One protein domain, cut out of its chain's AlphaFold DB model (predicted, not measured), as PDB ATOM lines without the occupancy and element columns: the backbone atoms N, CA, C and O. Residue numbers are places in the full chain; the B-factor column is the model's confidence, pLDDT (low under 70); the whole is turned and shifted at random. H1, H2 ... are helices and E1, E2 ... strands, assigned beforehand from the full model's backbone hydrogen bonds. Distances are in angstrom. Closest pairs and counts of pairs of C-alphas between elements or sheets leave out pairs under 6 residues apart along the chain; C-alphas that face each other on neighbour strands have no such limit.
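This is residues 22 to 214 of the 216 residues of the protein "Beta-N-acetylhexosaminidase" of Streptococcus pyogenes serotype M2 (strain MGAS10270) (UniProt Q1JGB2). A very small parallel sheet, E1 beside E2, sits near the middle of a loop-rich body, widened by short strand-like pairings of residues 45 to 46, 146 to 147 and 192 to 193. H4 packs on it with residues 82 to 86 and on H3; toward the opposite end of the body H6 and H7 pack side by side, with H5 folded back on residues 127 to 128 of H6. Residues 22 to 29 of H1 stick out, as do residues 208 to 214, which include H8. The printed part has 193 residues, in the order H1 H2 H3 E1 H4 E2 H5 H6 H7 H8, is mostly helix with under half of the residues in named elements, and is compact, with a radius of gyration of the C-alphas of 18.4 A and spans of 48 by 45 by 34 A.

Begin at E1, residues 67 to 69, and E2, residues 94 to 97: they are parallel, at 9 degrees, with N 68 and O 94 2.9 A apart and N 96 and O 68 2.8 A apart, within hydrogen-bond range. With H4, residues 75 to 88, they form a strand-helix-strand unit, two parallel strands joined through a helix, with a right-handed crossover. H4 touches H3, residues 53 to 63, at a steep tilt of 43 degrees, the same way; their closest C-alphas, of Leu 56 and Leu 85, are 6.5 A apart. H2, residues 36 to 41, is close to H3 but not clearly touching, at 5.4 A between the C-alphas of Gly 41 and Tyr 63. H1, residues 22 to 33, is likewise close to H2 but not clearly touching, at 7.4 A between the C-alphas of Ile 31 and Lys 39. Look next at H6, residues 125 to 141, which touches H7, residues 172 to 187, the same way at a shallow tilt of 33 degrees, only just short of steep; the closest C-alphas, of Arg 133 and Gly 185, are 4.1 A apart. H5, residues 116 to 121, forms a helical hairpin with H6, which touches it with residues 127 to 128 alone, at 6.2 A between the C-alphas of Val 119 and Tyr 127. H8, residues 208 to 212, is apart from H7. In H1 to H7 each O i to N i+4 pair is within hydrogen-bond range; in H8 0 of 1 is, beside 2 of 2 O i to N i+3 pairs.

Find C-alpha 22 at (109.176, 13.984, 7.953), where H1 begins; it runs 16.2 A. H3 covers 15.4 A and H4 19.8 A. From C-alpha 125 at (81.214, 28.320, -10.847) H6 runs 24.7 A; H7 runs 22.2 A. H8 ends at C-alpha 212, (107.431, 51.341, -33.717).

The C-alphas of Gln 22 and Leu 212 are the farthest apart, 56.0 A. The printed part has no cut. The long links are H2 to H3, E2 to H5, H6 to H7 and H7 to H8. Look for pLDDT under 70 at residues 202 to 214.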
ATOM      1  N   GLN A  22     108.377  14.817   8.855       97.62
ATOM      2  CA  GLN A  22     109.176  13.984   7.953       97.62
ATOM      3  C   GLN A  22     109.491  14.731   6.653       97.62
ATOM      4  O   GLN A  22     110.637  14.728   6.199       97.62
ATOM      5  N   ALA A  23     108.499  15.399   6.065       97.00
ATOM      6  CA  ALA A  23     108.677  16.214   4.873       97.00
ATOM      7  C   ALA A  23     109.592  17.418   5.144       97.00
ATOM      8  O   ALA A  23     110.443  17.742   4.317       97.00
ATOM      9  N   ILE A  24     109.475  18.048   6.318       96.75
ATOM     10  CA  ILE A  24     110.376  19.136   6.727       96.75
ATOM     11  C   ILE A  24     111.810  18.626   6.869       96.75
ATOM     12  O   ILE A  24     112.716  19.245   6.315       96.75
ATOM     13  N   ALA A  25     112.015  17.484   7.534       96.56
ATOM     14  CA  ALA A  25     113.337  16.876   7.644       96.56
ATOM     15  C   ALA A  25     113.937  16.589   6.260       96.56
ATOM     16  O   ALA A  25     115.082  16.957   6.002       96.56
ATOM     17  N   TRP A  26     113.146  16.041   5.330       97.19
ATOM     18  CA  TRP A  26     113.591  15.818   3.953       97.19
ATOM     19  C   TRP A  26     114.025  17.116   3.258       97.19
ATOM     20  O   TRP A  26     115.087  17.138   2.636       97.19
ATOM     21  N   VAL A  27     113.254  18.206   3.374       96.38
ATOM     22  CA  VAL A  27     113.618  19.511   2.788       96.38
ATOM     23  C   VAL A  27     114.933  20.022   3.379       96.38
ATOM     24  O   VAL A  27     115.843  20.403   2.637       96.38
ATOM     25  N   GLU A  28     115.046  20.030   4.707       94.88
ATOM     26  CA  GLU A  28     116.208  20.571   5.414       94.88
ATOM     27  C   GLU A  28     117.480  19.765   5.125       94.88
ATOM     28  O   GLU A  28     118.523  20.347   4.817       94.88
ATOM     29  N   GLU A  29     117.396  18.433   5.158       96.81
ATOM     30  CA  GLU A  29     118.511  17.531   4.857       96.81
ATOM     31  C   GLU A  29     118.920  17.610   3.385       96.81
ATOM     32  O   GLU A  29     120.114  17.712   3.082       96.81
ATOM     33  N   THR A  30     117.947  17.654   2.467       97.19
ATOM     34  CA  THR A  30     118.213  17.794   1.030       97.19
ATOM     35  C   THR A  30     118.967  19.092   0.764       97.19
ATOM     36  O   THR A  30     120.073  19.048   0.226       97.19
ATOM     37  N   ILE A  31     118.457  20.240   1.228       95.69
ATOM     38  CA  ILE A  31     119.118  21.543   1.046       95.69
ATOM     39  C   ILE A  31     120.491  21.574   1.731       95.69
ATOM     40  O   ILE A  31     121.440  22.158   1.193       95.69
ATOM     41  N   ALA A  32     120.639  20.963   2.909       96.38
ATOM     42  CA  ALA A  32     121.922  20.898   3.606       96.38
ATOM     43  C   ALA A  32     122.969  20.083   2.830       96.38
ATOM     44  O   ALA A  32     124.144  20.449   2.851       96.38
ATOM     45  N   SER A  33     122.545  19.028   2.129       96.81
ATOM     46  CA  SER A  33     123.417  18.154   1.333       96.81
ATOM     47  C   SER A  33     123.847  18.743  -0.016       96.81
ATOM     48  O   SER A  33     124.788  18.243  -0.632       96.81
ATOM     49  N   MET A  34     123.176  19.800  -0.482       97.56
ATOM     50  CA  MET A  34     123.428  20.382  -1.798       97.56
ATOM     51  C   MET A  34     124.687  21.254  -1.847       97.56
ATOM     52  O   MET A  34     124.931  22.084  -0.959       97.56
ATOM     53  N   SER A  35     125.423  21.146  -2.954       97.50
ATOM     54  CA  SER A  35     126.476  22.101  -3.307       97.50
ATOM     55  C   SER A  35     125.889  23.493  -3.591       97.50
ATOM     56  O   SER A  35     124.682  23.661  -3.784       97.50
ATOM     57  N   LEU A  36     126.736  24.530  -3.626       97.69
ATOM     58  CA  LEU A  36     126.284  25.872  -4.011       97.69
ATOM     59  C   LEU A  36     125.721  25.890  -5.442       97.69
ATOM     60  O   LEU A  36     124.711  26.537  -5.691       97.69
ATOM     61  N   GLU A  37     126.352  25.155  -6.355       97.56
ATOM     62  CA  GLU A  37     125.907  25.023  -7.743       97.56
ATOM     63  C   GLU A  37     124.524  24.372  -7.832       97.56
ATOM     64  O   GLU A  37     123.642  24.910  -8.493       97.56
ATOM     65  N   GLU A  38     124.289  23.279  -7.101       97.94
ATOM     66  CA  GLU A  38     122.970  22.641  -7.051       97.94
ATOM     67  C   GLU A  38     121.917  23.608  -6.492       97.94
ATOM     68  O   GLU A  38     120.818  23.699  -7.034       97.94
ATOM     69  N   LYS A  39     122.245  24.376  -5.440       97.50
ATOM     70  CA  LYS A  39     121.328  25.378  -4.861       97.50
ATOM     71  C   LYS A  39     120.968  26.470  -5.857       97.50
ATOM     72  O   LYS A  39     119.814  26.885  -5.899       97.50
ATOM     73  N   ILE A  40     121.938  26.928  -6.645       97.75
ATOM     74  CA  ILE A  40     121.712  27.907  -7.711       97.75
ATOM     75  C   ILE A  40     120.849  27.290  -8.814       97.75
ATOM     76  O   ILE A  40     119.880  27.918  -9.234       97.75
ATOM     77  N   GLY A  41     121.144  26.059  -9.239       97.88
ATOM     78  CA  GLY A  41     120.371  25.336 -10.252       97.88
ATOM     79  C   GLY A  41     118.893  25.192  -9.888       97.88
ATOM     80  O   GLY A  41     118.017  25.411 -10.727       97.88
ATOM     81  N   GLN A  42     118.598  24.955  -8.605       97.94
ATOM     82  CA  GLN A  42     117.224  24.866  -8.103       97.94
ATOM     83  C   GLN A  42     116.432  26.191  -8.145       97.94
ATOM     84  O   GLN A  42     115.246  26.208  -7.824       97.94
ATOM     85  N   LEU A  43     117.039  27.307  -8.560       97.00
ATOM     86  CA  LEU A  43     116.327  28.569  -8.800       97.00
ATOM     87  C   LEU A  43     115.801  28.699 -10.238       97.00
ATOM     88  O   LEU A  43     115.065  29.642 -10.532       97.00
ATOM     89  N   PHE A  44     116.173  27.786 -11.140       96.88
ATOM     90  CA  PHE A  44     115.880  27.907 -12.566       96.88
ATOM     91  C   PHE A  44     114.805  26.934 -13.051       96.88
ATOM     92  O   PHE A  44     114.762  25.756 -12.683       96.88
ATOM     93  N   VAL A  45     113.977  27.455 -13.960       96.81
ATOM     94  CA  VAL A  45     112.986  26.709 -14.737       96.81
ATOM     95  C   VAL A  45     113.479  26.620 -16.180       96.81
ATOM     96  O   VAL A  45     113.660  27.642 -16.842       96.81
ATOM     97  N   ASN A  46     113.700  25.411 -16.688       96.38
ATOM     98  CA  ASN A  46     114.053  25.198 -18.088       96.38
ATOM     99  C   ASN A  46     112.803  25.276 -18.983       96.38
ATOM    100  O   ASN A  46     111.758  24.727 -18.644       96.38
ATOM    101  N   MET A  47     112.903  25.937 -20.138       93.50
ATOM    102  CA  MET A  47     111.767  26.137 -21.056       93.50
ATOM    103  C   MET A  47     111.622  25.048 -22.139       93.50
ATOM    104  O   MET A  47     110.752  25.169 -22.999       93.50
ATOM    105  N   GLY A  48     112.468  24.010 -22.114       85.38
ATOM    106  CA  GLY A  48     112.424  22.847 -23.003       85.38
ATOM    107  C   GLY A  48     112.702  23.172 -24.475       85.38
ATOM    108  O   GLY A  48     111.787  23.515 -25.222       85.38
ATOM    109  N   ALA A  49     113.954  23.022 -24.917       89.88
ATOM    110  CA  ALA A  49     114.325  23.218 -26.326       89.88
ATOM    111  C   ALA A  49     114.182  21.946 -27.187       89.88
ATOM    112  O   ALA A  49     113.995  22.043 -28.397       89.88
ATOM    113  N   SER A  50     114.273  20.765 -26.573       94.69
ATOM    114  CA  SER A  50     114.181  19.450 -27.217       94.69
ATOM    115  C   SER A  50     113.581  18.430 -26.240       94.69
ATOM    116  O   SER A  50     113.543  18.679 -25.034       94.69
ATOM    117  N   ARG A  51     113.126  17.282 -26.760       95.50
ATOM    118  CA  ARG A  51     112.644  16.127 -25.976       95.50
ATOM    119  C   ARG A  51     113.550  14.903 -26.069       95.50
ATOM    120  O   ARG A  51     113.215  13.867 -25.511       95.50
ATOM    121  N   THR A  52     114.669  14.998 -26.785       97.00
ATOM    122  CA  THR A  52     115.609  13.878 -26.886       97.00
ATOM    123  C   THR A  52     116.210  13.571 -25.520       97.00
ATOM    124  O   THR A  52     116.522  14.482 -24.747       97.00
ATOM    125  N   GLU A  53     116.388  12.290 -25.215       97.50
ATOM    126  CA  GLU A  53     116.903  11.847 -23.921       97.50
ATOM    127  C   GLU A  53     118.289  12.438 -23.625       97.50
ATOM    128  O   GLU A  53     118.571  12.801 -22.480       97.50
ATOM    129  N   GLU A  54     119.130  12.611 -24.652       98.06
ATOM    130  CA  GLU A  54     120.448  13.236 -24.531       98.06
ATOM    131  C   GLU A  54     120.335  14.680 -24.041       98.06
ATOM    132  O   GLU A  54     121.017  15.058 -23.090       98.06
ATOM    133  N   TYR A  55     119.439  15.473 -24.640       97.56
ATOM    134  CA  TYR A  55     119.226  16.863 -24.238       97.56
ATOM    135  C   TYR A  55     118.680  16.947 -22.814       97.56
ATOM    136  O   TYR A  55     119.199  17.708 -21.998       97.56
ATOM    137  N   LEU A  56     117.651  16.152 -22.500       97.94
ATOM    138  CA  LEU A  56     117.019  16.160 -21.181       97.94
ATOM    139  C   LEU A  56     118.034  15.777 -20.098       97.94
ATOM    140  O   LEU A  56     118.185  16.488 -19.107       97.94
ATOM    141  N   THR A  57     118.793  14.701 -20.322       97.31
ATOM    142  CA  THR A  57     119.823  14.234 -19.385       97.31
ATOM    143  C   THR A  57     120.950  15.259 -19.239       97.31
ATOM    144  O   THR A  57     121.409  15.511 -18.125       97.31
ATOM    145  N   GLN A  58     121.379  15.885 -20.339       97.31
ATOM    146  CA  GLN A  58     122.404  16.923 -20.303       97.31
ATOM    147  C   GLN A  58     121.947  18.131 -19.479       97.31
ATOM    148  O   GLN A  58     122.677  18.574 -18.601       97.31
ATOM    149  N   VAL A  59     120.730  18.639 -19.695       96.94
ATOM    150  CA  VAL A  59     120.214  19.792 -18.941       96.94
ATOM    151  C   VAL A  59     120.154  19.504 -17.439       96.94
ATOM    152  O   VAL A  59     120.520  20.362 -16.633       96.94
ATOM    153  N   LEU A  60     119.726  18.297 -17.053       97.12
ATOM    154  CA  LEU A  60     119.714  17.875 -15.651       97.12
ATOM    155  C   LEU A  60     121.121  17.842 -15.053       97.12
ATOM    156  O   LEU A  60     121.316  18.271 -13.915       97.12
ATOM    157  N   ASN A  61     122.099  17.352 -15.813       96.38
ATOM    158  CA  ASN A  61     123.470  17.211 -15.348       96.38
ATOM    159  C   ASN A  61     124.229  18.539 -15.306       96.38
ATOM    160  O   ASN A  61     124.942  18.772 -14.334       96.38
ATOM    161  N   ASP A  62     124.054  19.400 -16.295       96.56
ATOM    162  CA  ASP A  62     124.836  20.629 -16.423       96.56
ATOM    163  C   ASP A  62     124.276  21.746 -15.533       96.56
ATOM    164  O   ASP A  62     125.035  22.527 -14.971       96.56
ATOM    165  N   TYR A  63     122.949  21.821 -15.378       96.69
ATOM    166  CA  TYR A  63     122.302  22.977 -14.743       96.69
ATOM    167  C   TYR A  63     121.578  22.667 -13.436       96.69
ATOM    168  O   TYR A  63     121.181  23.600 -12.741       96.69
ATOM    169  N   LYS A  64     121.379  21.387 -13.088       97.00
ATOM    170  CA  LYS A  64     120.732  20.963 -11.828       97.00
ATOM    171  C   LYS A  64     119.386  21.669 -11.577       97.00
ATOM    172  O   LYS A  64     119.104  22.096 -10.457       97.00
ATOM    173  N   ILE A  65     118.593  21.835 -12.636       97.12
ATOM    174  CA  ILE A  65     117.343  22.611 -12.633       97.12
ATOM    175  C   ILE A  65     116.333  22.101 -11.596       97.12
ATOM    176  O   ILE A  65     116.283  20.905 -11.319       97.12
ATOM    177  N   ALA A  66     115.505  22.997 -11.049       97.62
ATOM    178  CA  ALA A  66     114.377  22.615 -10.183       97.62
ATOM    179  C   ALA A  66     113.122  22.246 -10.971       97.62
ATOM    180  O   ALA A  66     112.266  21.503 -10.488       97.62
ATOM    181  N   ALA A  67     112.966  22.827 -12.159       97.88
ATOM    182  CA  ALA A  67     111.710  22.746 -12.871       97.88
ATOM    183  C   ALA A  67     111.882  22.787 -14.384       97.88
ATOM    184  O   ALA A  67     112.837  23.364 -14.910       97.88
ATOM    185  N   VAL A  68     110.886  22.255 -15.082       97.50
ATOM    186  CA  VAL A  68     110.692  22.451 -16.515       97.50
ATOM    187  C   VAL A  68     109.300  23.024 -16.757       97.50
ATOM    188  O   VAL A  68     108.328  22.627 -16.118       97.50
ATOM    189  N   ARG A  69     109.188  23.936 -17.718       96.06
ATOM    190  CA  ARG A  69     107.922  24.272 -18.367       96.06
ATOM    191  C   ARG A  69     108.066  23.879 -19.823       96.06
ATOM    192  O   ARG A  69     108.801  24.524 -20.566       96.06
ATOM    193  N   TYR A  70     107.377  22.827 -20.237       95.06
ATOM    194  CA  TYR A  70     107.522  22.286 -21.584       95.06
ATOM    195  C   TYR A  70     106.514  22.932 -22.552       95.06
ATOM    196  O   TYR A  70     105.506  23.523 -22.156       95.06
ATOM    197  N   ASN A  71     106.805  22.889 -23.850       92.31
ATOM    198  CA  ASN A  71     105.795  23.180 -24.871       92.31
ATOM    199  C   ASN A  71     104.926  21.940 -25.059       92.31
ATOM    200  O   ASN A  71     105.452  20.839 -24.983       92.31
ATOM    201  N   LYS A  72     103.632  22.078 -25.343       91.88
ATOM    202  CA  LYS A  72     102.787  20.900 -25.571       91.88
ATOM    203  C   LYS A  72     103.264  20.058 -26.767       91.88
ATOM    204  O   LYS A  72     103.801  20.584 -27.744       91.88
ATOM    205  N   GLY A  73     103.110  18.747 -26.637       96.12
ATOM    206  CA  GLY A  73     103.367  17.715 -27.647       96.12
ATOM    207  C   GLY A  73     102.215  16.713 -27.635       96.12
ATOM    208  O   GLY A  73     101.208  16.980 -26.976       96.12
ATOM    209  N   MET A  74     102.336  15.598 -28.350       97.94
ATOM    210  CA  MET A  74     101.382  14.494 -28.168       97.94
ATOM    211  C   MET A  74     101.549  13.868 -26.778       97.94
ATOM    212  O   MET A  74     102.614  13.995 -26.164       97.94
ATOM    213  N   ALA A  75     100.490  13.261 -26.239       98.12
ATOM    214  CA  ALA A  75     100.499  12.754 -24.870       98.12
ATOM    215  C   ALA A  75     101.605  11.725 -24.599       98.12
ATOM    216  O   ALA A  75     102.224  11.774 -23.538       98.12
ATOM    217  N   ASP A  76     101.896  10.848 -25.558       98.06
ATOM    218  CA  ASP A  76     102.979   9.865 -25.487       98.06
ATOM    219  C   ASP A  76     104.365  10.525 -25.428       98.06
ATOM    220  O   ASP A  76     105.169  10.203 -24.554       98.06
ATOM    221  N   GLU A  77     104.624  11.515 -26.286       98.00
ATOM    222  CA  GLU A  77     105.883  12.272 -26.301       98.00
ATOM    223  C   GLU A  77     106.116  13.036 -24.991       98.00
ATOM    224  O   GLU A  77     107.240  13.110 -24.485       98.00
ATOM    225  N   VAL A  78     105.060  13.656 -24.453       98.12
ATOM    226  CA  VAL A  78     105.132  14.423 -23.203       98.12
ATOM    227  C   VAL A  78     105.303  13.491 -22.009       98.12
ATOM    228  O   VAL A  78     106.104  13.793 -21.124       98.12
ATOM    229  N   TRP A  79     104.594  12.362 -21.994       98.44
ATOM    230  CA  TRP A  79     104.742  11.352 -20.953       98.44
ATOM    231  C   TRP A  79     106.177  10.822 -20.907       98.44
ATOM    232  O   TRP A  79     106.784  10.839 -19.838       98.44
ATOM    233  N   GLU A  80     106.756  10.452 -22.055       98.56
ATOM    234  CA  GLU A  80     108.133   9.940 -22.135       98.56
ATOM    235  C   GLU A  80     109.152  10.989 -21.662       98.56
ATOM    236  O   GLU A  80     110.006  10.709 -20.820       98.56
ATOM    237  N   GLN A  81     109.018  12.239 -22.122       98.19
ATOM    238  CA  GLN A  81     109.856  13.354 -21.668       98.19
ATOM    239  C   GLN A  81     109.809  13.505 -20.139       98.19
ATOM    240  O   GLN A  81     110.849  13.648 -19.490       98.19
ATOM    241  N   ASN A  82     108.610  13.497 -19.558       98.06
ATOM    242  CA  ASN A  82     108.422  13.704 -18.126       98.06
ATOM    243  C   ASN A  82     108.894  12.491 -17.313       98.06
ATOM    244  O   ASN A  82     109.475  12.671 -16.241       98.06
ATOM    245  N   TYR A  83     108.730  11.278 -17.845       98.44
ATOM    246  CA  TYR A  83     109.278  10.053 -17.272       98.44
ATOM    247  C   TYR A  83     110.810  10.110 -17.201       98.44
ATOM    248  O   TYR A  83     111.381   9.906 -16.126       98.44
ATOM    249  N   ILE A  84     111.485  10.471 -18.298       98.44
ATOM    250  CA  ILE A  84     112.948  10.643 -18.336       98.44
ATOM    251  C   ILE A  84     113.388  11.704 -17.326       98.44
ATOM    252  O   ILE A  84     114.312  11.479 -16.544       98.44
ATOM    253  N   LEU A  85     112.721  12.860 -17.321       98.00
ATOM    254  CA  LEU A  85     113.074  13.968 -16.440       98.00
ATOM    255  C   LEU A  85     112.965  13.584 -14.964       98.00
ATOM    256  O   LEU A  85     113.898  13.846 -14.209       98.00
ATOM    257  N   GLN A  86     111.875  12.931 -14.557       97.50
ATOM    258  CA  GLN A  86     111.711  12.502 -13.168       97.50
ATOM    259  C   GLN A  86     112.697  11.391 -12.800       97.50
ATOM    260  O   GLN A  86     113.380  11.501 -11.785       97.50
ATOM    261  N   THR A  87     112.826  10.350 -13.631       97.75
ATOM    262  CA  THR A  87     113.657   9.173 -13.305       97.75
ATOM    263  C   THR A  87     115.155   9.458 -13.303       97.75
ATOM    264  O   THR A  87     115.899   8.787 -12.589       97.75
ATOM    265  N   LYS A  88     115.614  10.454 -14.071       97.69
ATOM    266  CA  LYS A  88     117.030  10.844 -14.127       97.69
ATOM    267  C   LYS A  88     117.392  12.028 -13.239       97.69
ATOM    268  O   LYS A  88     118.578  12.303 -13.051       97.69
ATOM    269  N   SER A  89     116.409  12.751 -12.709       97.06
ATOM    270  CA  SER A  89     116.671  13.854 -11.786       97.06
ATOM    271  C   SER A  89     117.105  13.338 -10.411       97.06
ATOM    272  O   SER A  89     116.553  12.379  -9.879       97.06
ATOM    273  N   LYS A  90     118.105  13.992  -9.808       95.25
ATOM    274  CA  LYS A  90     118.533  13.705  -8.426       95.25
ATOM    275  C   LYS A  90     117.473  14.141  -7.406       95.25
ATOM    276  O   LYS A  90     117.282  13.477  -6.394       95.25
ATOM    277  N   ILE A  91     116.839  15.284  -7.662       96.69
ATOM    278  CA  ILE A  91     115.753  15.861  -6.865       96.69
ATOM    279  C   ILE A  91     114.528  15.915  -7.783       96.69
ATOM    280  O   ILE A  91     114.679  16.435  -8.893       96.69
ATOM    281  N   PRO A  92     113.353  15.412  -7.355       97.19
ATOM    282  CA  PRO A  92     112.146  15.431  -8.175       97.19
ATOM    283  C   PRO A  92     111.827  16.832  -8.702       97.19
ATOM    284  O   PRO A  92     111.838  17.806  -7.946       97.19
ATOM    285  N   LEU A  93     111.529  16.929  -9.996       97.50
ATOM    286  CA  LEU A  93     111.300  18.212 -10.659       97.50
ATOM    287  C   LEU A  93     109.858  18.690 -10.506       97.50
ATOM    288  O   LEU A  93     108.907  17.898 -10.533       97.50
ATOM    289  N   LEU A  94     109.691  20.013 -10.498       98.00
ATOM    290  CA  LEU A  94     108.420  20.631 -10.864       98.00
ATOM    291  C   LEU A  94     108.269  20.616 -12.391       98.00
ATOM    292  O   LEU A  94     109.059  21.213 -13.120       98.00
ATOM    293  N   ILE A  95     107.240  19.941 -12.886       98.31
ATOM    294  CA  ILE A  95     106.926  19.827 -14.308       98.31
ATOM    295  C   ILE A  95     105.640  20.605 -14.565       98.31
ATOM    296  O   ILE A  95     104.549  20.187 -14.165       98.31
ATOM    297  N   ALA A  96     105.797  21.762 -15.206       97.75
ATOM    298  CA  ALA A  96     104.745  22.741 -15.413       97.75
ATOM    299  C   ALA A  96     104.212  22.759 -16.850       97.75
ATOM    300  O   ALA A  96     104.973  22.736 -17.822       97.75
ATOM    301  N   ALA A  97     102.896  22.918 -16.966       97.00
ATOM    302  CA  ALA A  97     102.185  23.176 -18.216       97.00
ATOM    303  C   ALA A  97     101.316  24.445 -18.117       97.00
ATOM    304  O   ALA A  97     101.155  25.024 -17.043       97.00
ATOM    305  N   ASN A  98     100.738  24.890 -19.237       96.19
ATOM    306  CA  ASN A  98      99.814  26.032 -19.275       96.19
ATOM    307  C   ASN A  98      98.372  25.543 -19.497       96.19
ATOM    308  O   ASN A  98      97.840  25.693 -20.594       96.19
ATOM    309  N   THR A  99      97.728  24.964 -18.484       97.06
ATOM    310  CA  THR A  99      96.388  24.350 -18.617       97.06
ATOM    311  C   THR A  99      95.226  25.345 -18.479       97.06
ATOM    312  O   THR A  99      94.293  25.148 -17.706       97.06
ATOM    313  N   GLU A 100      95.272  26.444 -19.236       96.44
ATOM    314  CA  GLU A 100      94.318  27.568 -19.134       96.44
ATOM    315  C   GLU A 100      92.903  27.244 -19.634       96.44
ATOM    316  O   GLU A 100      91.940  27.818 -19.140       96.44
ATOM    317  N   ALA A 101      92.776  26.352 -20.622       96.50
ATOM    318  CA  ALA A 101      91.515  26.072 -21.314       96.50
ATOM    319  C   ALA A 101      91.044  24.612 -21.170       96.50
ATOM    320  O   ALA A 101      90.146  24.176 -21.896       96.50
ATOM    321  N   GLY A 102      91.641  23.865 -20.237       97.25
ATOM    322  CA  GLY A 102      91.481  22.420 -20.090       97.25
ATOM    323  C   GLY A 102      92.816  21.683 -20.201       97.25
ATOM    324  O   GLY A 102      93.883  22.244 -19.934       97.25
ATOM    325  N   GLY A 103      92.754  20.408 -20.578       97.31
ATOM    326  CA  GLY A 103      93.934  19.560 -20.748       97.31
ATOM    327  C   GLY A 103      94.681  19.782 -22.070       97.31
ATOM    328  O   GLY A 103      95.847  19.409 -22.181       97.31
ATOM    329  N   ASP A 104      94.098  20.529 -23.018       96.81
ATOM    330  CA  ASP A 104      94.750  20.958 -24.273       96.81
ATOM    331  C   ASP A 104      95.970  21.885 -24.076       96.81
ATOM    332  O   ASP A 104      96.710  22.207 -25.021       96.81
ATOM    333  N   GLY A 105      96.162  22.357 -22.841       94.88
ATOM    334  CA  GLY A 105      97.351  23.069 -22.391       94.88
ATOM    335  C   GLY A 105      98.473  22.169 -21.866       94.88
ATOM    336  O   GLY A 105      99.624  22.610 -21.825       94.88
ATOM    337  N   ALA A 106      98.160  20.926 -21.485       97.19
ATOM    338  CA  ALA A 106      99.137  19.913 -21.096       97.19
ATOM    339  C   ALA A 106      99.665  19.163 -22.324       97.19
ATOM    340  O   ALA A 106     100.876  18.985 -22.455       97.19
ATOM    341  N   VAL A 107      98.779  18.766 -23.241       98.12
ATOM    342  CA  VAL A 107      99.099  17.972 -24.440       98.12
ATOM    343  C   VAL A 107      98.237  18.415 -25.628       98.12
ATOM    344  O   VAL A 107      97.221  19.085 -25.458       98.12
ATOM    345  N   ASN A 108      98.658  18.120 -26.857       97.75
ATOM    346  CA  ASN A 108      97.973  18.566 -28.078       97.75
ATOM    347  C   ASN A 108      96.655  17.832 -28.340       97.75
ATOM    348  O   ASN A 108      95.735  18.415 -28.907       97.75
ATOM    349  N   ASP A 109      96.592  16.571 -27.941       97.38
ATOM    350  CA  ASP A 109      95.449  15.664 -28.008       97.38
ATOM    351  C   ASP A 109      94.567  15.720 -26.747       97.38
ATOM    352  O   ASP A 109      93.653  14.917 -26.584       97.38
ATOM    353  N   GLY A 110      94.821  16.699 -25.873       97.94
ATOM    354  CA  GLY A 110      94.072  16.921 -24.644       97.94
ATOM    355  C   GLY A 110      92.737  17.624 -24.876       97.94
ATOM    356  O   GLY A 110      92.505  18.285 -25.894       97.94
ATOM    357  N   THR A 111      91.843  17.518 -23.898       98.44
ATOM    358  CA  THR A 111      90.501  18.090 -23.981       98.44
ATOM    359  C   THR A 111      90.552  19.608 -23.856       98.44
ATOM    360  O   THR A 111      90.865  20.157 -22.795       98.44
ATOM    361  N   LYS A 112      90.143  20.303 -24.922       97.62
ATOM    362  CA  LYS A 112      89.849  21.737 -24.868       97.62
ATOM    363  C   LYS A 112      88.428  21.959 -24.358       97.62
ATOM    364  O   LYS A 112      87.462  21.702 -25.071       97.62
ATOM    365  N   VAL A 113      88.307  22.487 -23.144       97.25
ATOM    366  CA  VAL A 113      87.025  22.848 -22.523       97.25
ATOM    367  C   VAL A 113      86.556  24.206 -23.048       97.25
ATOM    368  O   VAL A 113      85.458  24.340 -23.584       97.25
ATOM    369  N   GLY A 114      87.410  25.221 -22.942       95.19
ATOM    370  CA  GLY A 114      87.102  26.584 -23.356       95.19
ATOM    371  C   GLY A 114      87.995  27.596 -22.657       95.19
ATOM    372  O   GLY A 114      88.491  27.341 -21.569       95.19
ATOM    373  N   ASP A 115      88.202  28.751 -23.285       95.31
ATOM    374  CA  ASP A 115      88.938  29.846 -22.649       95.31
ATOM    375  C   ASP A 115      88.146  30.359 -21.427       95.31
ATOM    376  O   ASP A 115      86.910  30.324 -21.437       95.31
ATOM    377  N   GLU A 116      88.827  30.872 -20.401       96.19
ATOM    378  CA  GLU A 116      88.210  31.256 -19.118       96.19
ATOM    379  C   GLU A 116      86.986  32.177 -19.273       96.19
ATOM    380  O   GLU A 116      85.986  32.003 -18.575       96.19
ATOM    381  N   ILE A 117      86.997  33.100 -20.243       95.94
ATOM    382  CA  ILE A 117      85.872  34.012 -20.498       95.94
ATOM    383  C   ILE A 117      84.605  33.276 -20.951       95.94
ATOM    384  O   ILE A 117      83.492  33.691 -20.628       95.94
ATOM    385  N   LYS A 118      84.751  32.165 -21.686       96.00
ATOM    386  CA  LYS A 118      83.619  31.342 -22.139       96.00
ATOM    387  C   LYS A 118      82.986  30.625 -20.959       96.00
ATOM    388  O   LYS A 118      81.765  30.574 -20.860       96.00
ATOM    389  N   VAL A 119      83.818  30.122 -20.052       97.50
ATOM    390  CA  VAL A 119      83.357  29.508 -18.806       97.50
ATOM    391  C   VAL A 119      82.698  30.560 -17.914       97.50
ATOM    392  O   VAL A 119      81.596  30.329 -17.423       97.50
ATOM    393  N   ALA A 120      83.285  31.751 -17.782       97.25
ATOM    394  CA  ALA A 120      82.703  32.850 -17.014       97.25
ATOM    395  C   ALA A 120      81.330  33.296 -17.539       97.25
ATOM    396  O   ALA A 120      80.440  33.602 -16.745       97.25
ATOM    397  N   ALA A 121      81.125  33.280 -18.859       96.88
ATOM    398  CA  ALA A 121      79.854  33.644 -19.484       96.88
ATOM    399  C   ALA A 121      78.687  32.710 -19.109       96.88
ATOM    400  O   ALA A 121      77.531  33.118 -19.212       96.88
ATOM    401  N   THR A 122      78.964  31.487 -18.639       97.12
ATOM    402  CA  THR A 122      77.927  30.583 -18.105       97.12
ATOM    403  C   THR A 122      77.345  31.074 -16.778       97.12
ATOM    404  O   THR A 122      76.238  30.686 -16.415       97.12
ATOM    405  N   ASN A 123      78.088  31.925 -16.060       95.19
ATOM    406  CA  ASN A 123      77.775  32.408 -14.719       95.19
ATOM    407  C   ASN A 123      77.524  31.288 -13.683       95.19
ATOM    408  O   ASN A 123      76.832  31.509 -12.691       95.19
ATOM    409  N   ASP A 124      78.100  30.101 -13.901       98.00
ATOM    410  CA  ASP A 124      78.036  28.967 -12.977       98.00
ATOM    411  C   ASP A 124      79.463  28.511 -12.593       98.00
ATOM    412  O   ASP A 124      80.190  27.959 -13.431       98.00
ATOM    413  N   PRO A 125      79.888  28.713 -11.327       98.19
ATOM    414  CA  PRO A 125      81.214  28.320 -10.847       98.19
ATOM    415  C   PRO A 125      81.530  26.829 -10.985       98.19
ATOM    416  O   PRO A 125      82.706  26.461 -11.052       98.19
ATOM    417  N   LYS A 126      80.508  25.969 -11.102       98.44
ATOM    418  CA  LYS A 126      80.688  24.538 -11.358       98.44
ATOM    419  C   LYS A 126      81.550  24.283 -12.594       98.44
ATOM    420  O   LYS A 126      82.389  23.387 -12.575       98.44
ATOM    421  N   TYR A 127      81.375  25.060 -13.662       98.50
ATOM    422  CA  TYR A 127      82.135  24.840 -14.894       98.50
ATOM    423  C   TYR A 127      83.602  25.260 -14.774       98.50
ATOM    424  O   TYR A 127      84.451  24.672 -15.441       98.50
ATOM    425  N   ALA A 128      83.930  26.211 -13.893       98.56
ATOM    426  CA  ALA A 128      85.323  26.526 -13.581       98.56
ATOM    427  C   ALA A 128      85.991  25.374 -12.815       98.56
ATOM    428  O   ALA A 128      87.114  24.997 -13.154       98.56
ATOM    429  N   TYR A 129      85.277  24.760 -11.862       98.81
ATOM    430  CA  TYR A 129      85.735  23.541 -11.189       98.81
ATOM    431  C   TYR A 129      85.963  22.392 -12.175       98.81
ATOM    432  O   TYR A 129      87.045  21.814 -12.185       98.81
ATOM    433  N   GLU A 130      84.993  22.092 -13.046       98.75
ATOM    434  CA  GLU A 130      85.133  21.009 -14.031       98.75
ATOM    435  C   GLU A 130      86.283  21.260 -15.012       98.75
ATOM    436  O   GLU A 130      87.013  20.329 -15.345       98.75
ATOM    437  N   MET A 131      86.499  22.510 -15.435       98.69
ATOM    438  CA  MET A 131      87.647  22.860 -16.272       98.69
ATOM    439  C   MET A 131      88.973  22.588 -15.553       98.69
ATOM    440  O   MET A 131      89.866  21.973 -16.138       98.69
ATOM    441  N   GLY A 132      89.090  22.992 -14.284       98.69
ATOM    442  CA  GLY A 132      90.254  22.684 -13.449       98.69
ATOM    443  C   GLY A 132      90.444  21.179 -13.243       98.69
ATOM    444  O   GLY A 132      91.559  20.680 -13.353       98.69
ATOM    445  N   ARG A 133      89.356  20.434 -13.019       98.81
ATOM    446  CA  ARG A 133      89.368  18.977 -12.840       98.81
ATOM    447  C   ARG A 133      89.861  18.249 -14.094       98.81
ATOM    448  O   ARG A 133      90.743  17.404 -13.999       98.81
ATOM    449  N   ILE A 134      89.338  18.602 -15.273       98.75
ATOM    450  CA  ILE A 134      89.770  18.037 -16.567       98.75
ATOM    451  C   ILE A 134      91.250  18.344 -16.817       98.75
ATOM    452  O   ILE A 134      92.020  17.438 -17.128       98.75
ATOM    453  N   ALA A 135      91.659  19.601 -16.613       98.62
ATOM    454  CA  ALA A 135      93.060  20.003 -16.700       98.62
ATOM    455  C   ALA A 135      93.956  19.182 -15.761       98.62
ATOM    456  O   ALA A 135      95.029  18.744 -16.167       98.62
ATOM    457  N   GLY A 136      93.512  18.964 -14.520       98.62
ATOM    458  CA  GLY A 136      94.243  18.208 -13.509       98.62
ATOM    459  C   GLY A 136      94.432  16.742 -13.885       98.62
ATOM    460  O   GLY A 136      95.551  16.243 -13.818       98.62
ATOM    461  N   ILE A 137      93.366  16.072 -14.335       98.69
ATOM    462  CA  ILE A 137      93.407  14.661 -14.753       98.69
ATOM    463  C   ILE A 137      94.404  14.455 -15.888       98.69
ATOM    464  O   ILE A 137      95.272  13.588 -15.794       98.69
ATOM    465  N   GLU A 138      94.292  15.244 -16.955       98.62
ATOM    466  CA  GLU A 138      95.119  15.047 -18.146       98.62
ATOM    467  C   GLU A 138      96.575  15.462 -17.907       98.62
ATOM    468  O   GLU A 138      97.491  14.766 -18.341       98.62
ATOM    469  N   ALA A 139      96.815  16.539 -17.151       98.50
ATOM    470  CA  ALA A 139      98.168  16.944 -16.781       98.50
ATOM    471  C   ALA A 139      98.851  15.894 -15.887       98.50
ATOM    472  O   ALA A 139     100.005  15.535 -16.132       98.50
ATOM    473  N   ALA A 140      98.140  15.366 -14.884       98.50
ATOM    474  CA  ALA A 140      98.666  14.332 -13.997       98.50
ATOM    475  C   ALA A 140      98.958  13.026 -14.751       98.50
ATOM    476  O   ALA A 140      99.974  12.382 -14.488       98.50
ATOM    477  N   ALA A 141      98.119  12.661 -15.728       98.44
ATOM    478  CA  ALA A 141      98.295  11.454 -16.537       98.44
ATOM    479  C   ALA A 141      99.624  11.432 -17.309       98.44
ATOM    480  O   ALA A 141     100.189  10.359 -17.515       98.44
ATOM    481  N   VAL A 142     100.153  12.601 -17.684       98.38
ATOM    482  CA  VAL A 142     101.456  12.734 -18.358       98.38
ATOM    483  C   VAL A 142     102.601  13.128 -17.421       98.38
ATOM    484  O   VAL A 142     103.667  13.516 -17.883       98.38
ATOM    485  N   GLY A 143     102.410  13.044 -16.102       97.94
ATOM    486  CA  GLY A 143     103.462  13.306 -15.115       97.94
ATOM    487  C   GLY A 143     103.724  14.786 -14.817       97.94
ATOM    488  O   GLY A 143     104.764  15.115 -14.240       97.94
ATOM    489  N   CYS A 144     102.808  15.690 -15.182       97.94
ATOM    490  CA  CYS A 144     102.869  17.073 -14.706       97.94
ATOM    491  C   CYS A 144     102.452  17.152 -13.242       97.94
ATOM    492  O   CYS A 144     101.607  16.390 -12.781       97.94
ATOM    493  N   ASN A 145     102.994  18.135 -12.531       98.38
ATOM    494  CA  ASN A 145     102.645  18.412 -11.134       98.38
ATOM    495  C   ASN A 145     102.482  19.916 -10.848       98.38
ATOM    496  O   ASN A 145     102.193  20.316  -9.722       98.38
ATOM    497  N   ALA A 146     102.610  20.763 -11.871       98.25
ATOM    498  CA  ALA A 146     102.425  22.202 -11.782       98.25
ATOM    499  C   ALA A 146     101.631  22.735 -12.984       98.25
ATOM    500  O   ALA A 146     101.729  22.229 -14.103       98.25
ATOM    501  N   SER A 147     100.864  23.800 -12.764       97.94
ATOM    502  CA  SER A 147     100.160  24.513 -13.827       97.94
ATOM    503  C   SER A 147     100.301  26.015 -13.673       97.94
ATOM    504  O   SER A 147      99.954  26.584 -12.641       97.94
ATOM    505  N   PHE A 148     100.737  26.689 -14.731       96.88
ATOM    506  CA  PHE A 148     100.688  28.144 -14.820       96.88
ATOM    507  C   PHE A 148      99.291  28.612 -15.237       96.88
ATOM    508  O   PHE A 148      99.122  29.229 -16.286       96.88
ATOM    509  N   ALA A 149      98.293  28.296 -14.421       96.75
ATOM    510  CA  ALA A 149      96.900  28.715 -14.524       96.75
ATOM    511  C   ALA A 149      96.280  28.702 -13.107       96.75
ATOM    512  O   ALA A 149      96.796  28.004 -12.226       96.75
ATOM    513  N   PRO A 150      95.200  29.458 -12.846       97.38
ATOM    514  CA  PRO A 150      94.404  30.250 -13.791       97.38
ATOM    515  C   PRO A 150      94.956  31.663 -14.039       97.38
ATOM    516  O   PRO A 150      95.817  32.165 -13.307       97.38
ATOM    517  N   ILE A 151      94.430  32.330 -15.065       96.12
ATOM    518  CA  ILE A 151      94.635  33.757 -15.309       96.12
ATOM    519  C   ILE A 151      93.659  34.543 -14.426       96.12
ATOM    520  O   ILE A 151      92.446  34.503 -14.569       96.12
ATOM    521  N   VAL A 152      94.198  35.318 -13.494       95.44
ATOM    522  CA  VAL A 152      93.420  36.122 -12.537       95.44
ATOM    523  C   VAL A 152      93.471  37.618 -12.852       95.44
ATOM    524  O   VAL A 152      93.125  38.457 -12.021       95.44
ATOM    525  N   ASP A 153      93.923  37.968 -14.057       93.81
ATOM    526  CA  ASP A 153      93.967  39.348 -14.528       93.81
ATOM    527  C   ASP A 153      92.561  39.927 -14.724       93.81
ATOM    528  O   ASP A 153      91.639  39.235 -15.145       93.81
ATOM    529  N   LEU A 154      92.416  41.236 -14.515       90.56
ATOM    530  CA  LEU A 154      91.190  41.982 -14.808       90.56
ATOM    531  C   LEU A 154      91.208  42.530 -16.235       90.56
ATOM    532  O   LEU A 154      92.070  43.340 -16.566       90.56
ATOM    533  N   THR A 155      90.205  42.233 -17.054       89.06
ATOM    534  CA  THR A 155      90.034  42.918 -18.346       89.06
ATOM    535  C   THR A 155      89.547  44.347 -18.116       89.06
ATOM    536  O   THR A 155      88.356  44.603 -17.954       89.06
ATOM    537  N   ARG A 156      90.481  45.304 -18.084       86.94
ATOM    538  CA  ARG A 156      90.183  46.749 -18.025       86.94
ATOM    539  C   ARG A 156      90.336  47.418 -19.387       86.94
ATOM    540  O   ARG A 156      89.564  48.312 -19.719       86.94
ATOM    541  N   ASN A 157      91.303  46.962 -20.180       85.75
ATOM    542  CA  ASN A 157      91.502  47.391 -21.558       85.75
ATOM    543  C   ASN A 157      91.029  46.296 -22.524       85.75
ATOM    544  O   ASN A 157      91.718  45.297 -22.711       85.75
ATOM    545  N   TRP A 158      89.888  46.498 -23.188       83.12
ATOM    546  CA  TRP A 158      89.365  45.553 -24.187       83.12
ATOM    547  C   TRP A 158      90.279  45.393 -25.414       83.12
ATOM    548  O   TRP A 158      90.156  44.418 -26.148       83.12
ATOM    549  N   ARG A 159      91.217  46.328 -25.634       85.38
ATOM    550  CA  ARG A 159      92.227  46.257 -26.702       85.38
ATOM    551  C   ARG A 159      93.465  45.458 -26.306       85.38
ATOM    552  O   ARG A 159      94.390  45.375 -27.107       85.38
ATOM    553  N   ASN A 160      93.530  44.930 -25.084       83.44
ATOM    554  CA  ASN A 160      94.659  44.126 -24.644       83.44
ATOM    555  C   ASN A 160      94.694  42.809 -25.448       83.44
ATOM    556  O   ASN A 160      93.814  41.966 -25.259       83.44
ATOM    557  N   PRO A 161      95.700  42.599 -26.317       82.44
ATOM    558  CA  PRO A 161      95.728  41.439 -27.204       82.44
ATOM    559  C   PRO A 161      96.143  40.146 -26.486       82.44
ATOM    560  O   PRO A 161      96.079  39.075 -27.076       82.44
ATOM    561  N   ILE A 162      96.602  40.241 -25.234       82.50
ATOM    562  CA  ILE A 162      97.200  39.129 -24.492       82.50
ATOM    563  C   ILE A 162      96.162  38.415 -23.628       82.50
ATOM    564  O   ILE A 162      96.199  37.188 -23.553       82.50
ATOM    565  N   ILE A 163      95.262  39.153 -22.964       84.75
ATOM    566  CA  ILE A 163      94.362  38.577 -21.944       84.75
ATOM    567  C   ILE A 163      92.866  38.729 -22.217       84.75
ATOM    568  O   ILE A 163      92.090  38.025 -21.579       84.75
ATOM    569  N   ALA A 164      92.437  39.610 -23.130       80.25
ATOM    570  CA  ALA A 164      91.026  40.006 -23.225       80.25
ATOM    571  C   ALA A 164      90.060  38.832 -23.465       80.25
ATOM    572  O   ALA A 164      88.909  38.890 -23.041       80.25
ATOM    573  N   SER A 165      90.528  37.766 -24.121       84.50
ATOM    574  CA  SER A 165      89.761  36.538 -24.364       84.50
ATOM    575  C   SER A 165      90.192  35.347 -23.504       84.50
ATOM    576  O   SER A 165      89.658  34.258 -23.684       84.50
ATOM    577  N   ARG A 166      91.199  35.515 -22.641       90.19
ATOM    578  CA  ARG A 166      91.866  34.419 -21.920       90.19
ATOM    579  C   ARG A 166      91.597  34.404 -20.422       90.19
ATOM    580  O   ARG A 166      91.890  33.390 -19.812       90.19
ATOM    581  N   ASN A 167      91.071  35.490 -19.856       91.12
ATOM    582  CA  ASN A 167      90.745  35.583 -18.433       91.12
ATOM    583  C   ASN A 167      89.242  35.435 -18.156       91.12
ATOM    584  O   ASN A 167      88.428  35.402 -19.076       91.12
ATOM    585  N   TRP A 168      88.850  35.441 -16.884       95.56
ATOM    586  CA  TRP A 168      87.441  35.380 -16.474       95.56
ATOM    587  C   TRP A 168      86.607  36.647 -16.751       95.56
ATOM    588  O   TRP A 168      85.410  36.650 -16.482       95.56
ATOM    589  N   GLY A 169      87.200  37.736 -17.251       93.44
ATOM    590  CA  GLY A 169      86.496  38.989 -17.546       93.44
ATOM    591  C   GLY A 169      86.964  40.181 -16.710       93.44
ATOM    592  O   GLY A 169      88.157  40.380 -16.499       93.44
ATOM    593  N   SER A 170      86.033  41.050 -16.303       93.19
ATOM    594  CA  SER A 170      86.335  42.357 -15.687       93.19
ATOM    595  C   SER A 170      85.769  42.546 -14.275       93.19
ATOM    596  O   SER A 170      86.108  43.527 -13.605       93.19
ATOM    597  N   ASN A 171      84.919  41.623 -13.812       95.25
ATOM    598  CA  ASN A 171      84.309  41.657 -12.488       95.25
ATOM    599  C   ASN A 171      85.195  40.923 -11.466       95.25
ATOM    600  O   ASN A 171      85.499  39.744 -11.631       95.25
ATOM    601  N   VAL A 172      85.591  41.629 -10.404       95.50
ATOM    602  CA  VAL A 172      86.520  41.127  -9.377       95.50
ATOM    603  C   VAL A 172      85.953  39.919  -8.629       95.50
ATOM    604  O   VAL A 172      86.654  38.921  -8.475       95.50
ATOM    605  N   ASP A 173      84.695  39.982  -8.195       97.38
ATOM    606  CA  ASP A 173      84.075  38.919  -7.397       97.38
ATOM    607  C   ASP A 173      83.894  37.639  -8.217       97.38
ATOM    608  O   ASP A 173      84.150  36.534  -7.730       97.38
ATOM    609  N   GLN A 174      83.527  37.789  -9.493       97.00
ATOM    610  CA  GLN A 174      83.446  36.678 -10.434       97.00
ATOM    611  C   GLN A 174      84.823  36.040 -10.656       97.00
ATOM    612  O   GLN A 174      84.950  34.828 -10.501       97.00
ATOM    613  N   ILE A 175      85.868  36.834 -10.927       96.75
ATOM    614  CA  ILE A 175      87.246  36.329 -11.080       96.75
ATOM    615  C   ILE A 175      87.678  35.545  -9.841       96.75
ATOM    616  O   ILE A 175      88.162  34.423  -9.972       96.75
ATOM    617  N   ILE A 176      87.485  36.099  -8.639       97.56
ATOM    618  CA  ILE A 176      87.867  35.434  -7.385       97.56
ATOM    619  C   ILE A 176      87.139  34.097  -7.240       97.56
ATOM    620  O   ILE A 176      87.759  33.100  -6.867       97.56
ATOM    621  N   THR A 177      85.837  34.076  -7.524       98.44
ATOM    622  CA  THR A 177      84.994  32.885  -7.381       98.44
ATOM    623  C   THR A 177      85.421  31.794  -8.361       98.44
ATOM    624  O   THR A 177      85.736  30.681  -7.941       98.44
ATOM    625  N   LEU A 178      85.515  32.117  -9.651       98.56
ATOM    626  CA  LEU A 178      85.853  31.148 -10.695       98.56
ATOM    627  C   LEU A 178      87.296  30.648 -10.573       98.56
ATOM    628  O   LEU A 178      87.544  29.451 -10.699       98.56
ATOM    629  N   SER A 179      88.240  31.527 -10.223       98.19
ATOM    630  CA  SER A 179      89.638  31.134 -10.009       98.19
ATOM    631  C   SER A 179      89.780  30.147  -8.851       98.19
ATOM    632  O   SER A 179      90.553  29.197  -8.946       98.19
ATOM    633  N   LYS A 180      89.036  30.349  -7.752       98.44
ATOM    634  CA  LYS A 180      89.037  29.417  -6.614       98.44
ATOM    635  C   LYS A 180      88.474  28.055  -6.995       98.44
ATOM    636  O   LYS A 180      89.067  27.052  -6.613       98.44
ATOM    637  N   GLU A 181      87.386  28.016  -7.760       98.75
ATOM    638  CA  GLU A 181      86.804  26.755  -8.225       98.75
ATOM    639  C   GLU A 181      87.732  26.013  -9.193       98.75
ATOM    640  O   GLU A 181      87.961  24.819  -9.009       98.75
ATOM    641  N   TYR A 182      88.354  26.714 -10.148       98.75
ATOM    642  CA  TYR A 182      89.381  26.124 -11.013       98.75
ATOM    643  C   TYR A 182      90.547  25.545 -10.201       98.75
ATOM    644  O   TYR A 182      90.923  24.386 -10.390       98.75
ATOM    645  N   MET A 183      91.100  26.326  -9.261       98.69
ATOM    646  CA  MET A 183      92.202  25.866  -8.408       98.69
ATOM    647  C   MET A 183      91.787  24.663  -7.556       98.69
ATOM    648  O   MET A 183      92.575  23.739  -7.399       98.69
ATOM    649  N   ARG A 184      90.548  24.624  -7.052       98.69
ATOM    650  CA  ARG A 184      90.017  23.463  -6.327       98.69
ATOM    651  C   ARG A 184      90.015  22.212  -7.208       98.69
ATOM    652  O   ARG A 184      90.557  21.195  -6.793       98.69
ATOM    653  N   GLY A 185      89.479  22.307  -8.424       98.69
ATOM    654  CA  GLY A 185      89.407  21.175  -9.352       98.69
ATOM    655  C   GLY A 185      90.778  20.633  -9.755       98.69
ATOM    656  O   GLY A 185      90.979  19.422  -9.773       98.69
ATOM    657  N   ILE A 186      91.746  21.509 -10.037       98.69
ATOM    658  CA  ILE A 186      93.079  21.068 -10.475       98.69
ATOM    659  C   ILE A 186      93.916  20.492  -9.316       98.69
ATOM    660  O   ILE A 186      94.646  19.517  -9.501       98.69
ATOM    661  N   MET A 187      93.772  21.046  -8.103       98.44
ATOM    662  CA  MET A 187      94.504  20.599  -6.911       98.44
ATOM    663  C   MET A 187      94.044  19.226  -6.407       98.44
ATOM    664  O   MET A 187      94.858  18.497  -5.844       98.44
ATOM    665  N   GLU A 188      92.785  18.836  -6.640       98.25
ATOM    666  CA  GLU A 188      92.281  17.484  -6.330       98.25
ATOM    667  C   GLU A 188      93.033  16.377  -7.099       98.25
ATOM    668  O   GLU A 188      93.017  15.218  -6.688       98.25
ATOM    669  N   HIS A 189      93.756  16.736  -8.166       98.12
ATOM    670  CA  HIS A 189      94.585  15.832  -8.966       98.12
ATOM    671  C   HIS A 189      96.095  16.038  -8.759       98.12
ATOM    672  O   HIS A 189      96.898  15.618  -9.586       98.12
ATOM    673  N   GLY A 190      96.497  16.672  -7.652       96.69
ATOM    674  CA  GLY A 190      97.909  16.808  -7.277       96.69
ATOM    675  C   GLY A 190      98.698  17.812  -8.121       96.69
ATOM    676  O   GLY A 190      99.927  17.810  -8.079       96.69
ATOM    677  N   ILE A 191      98.015  18.680  -8.873       98.44
ATOM    678  CA  ILE A 191      98.654  19.738  -9.657       98.44
ATOM    679  C   ILE A 191      98.657  21.038  -8.858       98.44
ATOM    680  O   ILE A 191      97.608  21.513  -8.426       98.44
ATOM    681  N   MET A 192      99.830  21.648  -8.705       97.88
ATOM    682  CA  MET A 192      99.992  22.951  -8.062       97.88
ATOM    683  C   MET A 192      99.669  24.097  -9.043       97.88
ATOM    684  O   MET A 192     100.425  24.297 -10.000       97.88
ATOM    685  N   PRO A 193      98.591  24.877  -8.832       97.69
ATOM    686  CA  PRO A 193      98.262  26.014  -9.684       97.69
ATOM    687  C   PRO A 193      99.070  27.266  -9.323       97.69
ATOM    688  O   PRO A 193      99.288  27.577  -8.151       97.69
ATOM    689  N   PHE A 194      99.431  28.044 -10.338       96.81
ATOM    690  CA  PHE A 194     100.060  29.354 -10.214       96.81
ATOM    691  C   PHE A 194      99.150  30.411 -10.835       96.81
ATOM    692  O   PHE A 194      99.101  30.582 -12.057       96.81
ATOM    693  N   ALA A 195      98.452  31.151  -9.973       95.38
ATOM    694  CA  ALA A 195      97.657  32.298 -10.385       95.38
ATOM    695  C   ALA A 195      98.551  33.380 -11.009       95.38
ATOM    696  O   ALA A 195      99.577  33.766 -10.438       95.38
ATOM    697  N   LYS A 196      98.155  33.889 -12.177       93.38
ATOM    698  CA  LYS A 196      98.959  34.837 -12.962       93.38
ATOM    699  C   LYS A 196      98.113  35.974 -13.550       93.38
ATOM    700  O   LYS A 196      96.916  35.816 -13.731       93.38
ATOM    701  N   HIS A 197      98.670  37.144 -13.846       93.38
ATOM    702  CA  HIS A 197     100.095  37.473 -13.892       93.38
ATOM    703  C   HIS A 197     100.373  38.654 -12.956       93.38
ATOM    704  O   HIS A 197     100.107  39.794 -13.321       93.38
ATOM    705  N   PHE A 198     100.898  38.412 -11.749       89.75
ATOM    706  CA  PHE A 198     101.175  39.487 -10.784       89.75
ATOM    707  C   PHE A 198     102.120  40.560 -11.376       89.75
ATOM    708  O   PHE A 198     103.105  40.190 -12.019       89.75
ATOM    709  N   PRO A 199     101.870  41.874 -11.171       89.25
ATOM    710  CA  PRO A 199     100.816  42.502 -10.353       89.25
ATOM    711  C   PRO A 199      99.468  42.715 -11.072       89.25
ATOM    712  O   PRO A 199      98.585  43.393 -10.552       89.25
ATOM    713  N   GLY A 200      99.304  42.150 -12.261       81.50
ATOM    714  CA  GLY A 200      98.125  42.245 -13.110       81.50
ATOM    715  C   GLY A 200      98.485  42.833 -14.473       81.50
ATOM    716  O   GLY A 200      99.020  43.936 -14.558       81.50
ATOM    717  N   THR A 201      98.146  42.142 -15.562       78.69
ATOM    718  CA  THR A 201      98.377  42.640 -16.940       78.69
ATOM    719  C   THR A 201      97.176  43.398 -17.514       78.69
ATOM    720  O   THR A 201      97.219  43.912 -18.632       78.69
ATOM    721  N   GLY A 202      96.110  43.537 -16.721       62.75
ATOM    722  CA  GLY A 202      94.802  44.077 -17.100       62.75
ATOM    723  C   GLY A 202      94.767  45.434 -17.800       62.75
ATOM    724  O   GLY A 202      93.887  45.705 -18.623       62.75
ATOM    725  N   LEU A 203      95.730  46.290 -17.460       64.56
ATOM    726  CA  LEU A 203      95.868  47.655 -17.968       64.56
ATOM    727  C   LEU A 203      96.866  47.764 -19.124       64.56
ATOM    728  O   LEU A 203      96.964  48.827 -19.737       64.56
ATOM    729  N   MET A 204      97.611  46.693 -19.422       60.88
ATOM    730  CA  MET A 204      98.629  46.731 -20.464       60.88
ATOM    731  C   MET A 204      97.996  47.069 -21.814       60.88
ATOM    732  O   MET A 204      96.914  46.599 -22.181       60.88
ATOM    733  N   ASN A 205      98.696  47.918 -22.554       52.97
ATOM    734  CA  ASN A 205      98.358  48.281 -23.914       52.97
ATOM    735  C   ASN A 205      99.589  47.972 -24.763       52.97
ATOM    736  O   ASN A 205     100.609  48.643 -24.637       52.97
ATOM    737  N   VAL A 206      99.503  46.936 -25.593       53.06
ATOM    738  CA  VAL A 206     100.486  46.696 -26.650       53.06
ATOM    739  C   VAL A 206      99.820  47.151 -27.937       53.06
ATOM    740  O   VAL A 206      99.122  46.392 -28.604       53.06
ATOM    741  N   THR A 207      99.940  48.436 -28.250       44.91
ATOM    742  CA  THR A 207      99.584  48.928 -29.580       44.91
ATOM    743  C   THR A 207     100.715  48.574 -30.541       44.91
ATOM    744  O   THR A 207     101.882  48.661 -30.182       44.91
ATOM    745  N   ILE A 208     100.407  48.246 -31.801       49.50
ATOM    746  CA  ILE A 208     101.426  48.135 -32.871       49.50
ATOM    747  C   ILE A 208     102.348  49.378 -32.892       49.50
ATOM    748  O   ILE A 208     103.531  49.294 -33.204       49.50
ATOM    749  N   THR A 209     101.838  50.531 -32.456       46.53
ATOM    750  CA  THR A 209     102.585  51.781 -32.302       46.53
ATOM    751  C   THR A 209     103.684  51.748 -31.230       46.53
ATOM    752  O   THR A 209     104.667  52.467 -31.392       46.53
ATOM    753  N   SER A 210     103.579  50.941 -30.163       42.72
ATOM    754  CA  SER A 210     104.623  50.858 -29.126       42.72
ATOM    755  C   SER A 210     105.855  50.070 -29.587       42.72
ATOM    756  O   SER A 210     106.957  50.373 -29.144       42.72
ATOM    757  N   LEU A 211     105.700  49.132 -30.531       42.22
ATOM    758  CA  LEU A 211     106.826  48.464 -31.206       42.22
ATOM    759  C   LEU A 211     107.561  49.410 -32.172       42.22
ATOM    760  O   LEU A 211     108.777  49.341 -32.293       42.22
ATOM    761  N   LEU A 212     106.844  50.350 -32.800       41.84
ATOM    762  CA  LEU A 212     107.431  51.341 -33.717       41.84
ATOM    763  C   LEU A 212     108.209  52.466 -33.009       41.84
ATOM    764  O   LEU A 212     108.996  53.156 -33.652       41.84
ATOM    765  N   HIS A 213     108.004  52.662 -31.703       44.72
ATOM    766  CA  HIS A 213     108.724  53.672 -30.912       44.72
ATOM    767  C   HIS A 213     109.954  53.116 -30.176       44.72
ATOM    768  O   HIS A 213     110.711  53.904 -29.624       44.72
ATOM    769  N   GLN A 214     110.183  51.798 -30.183       40.91
ATOM    770  CA  GLN A 214     111.418  51.194 -29.651       40.91
ATOM    771  C   GLN A 214     112.549  51.098 -30.689       40.91
ATOM    772  O   GLN A 214     113.656  50.694 -30.352       40.91
TER     773      GLN A 214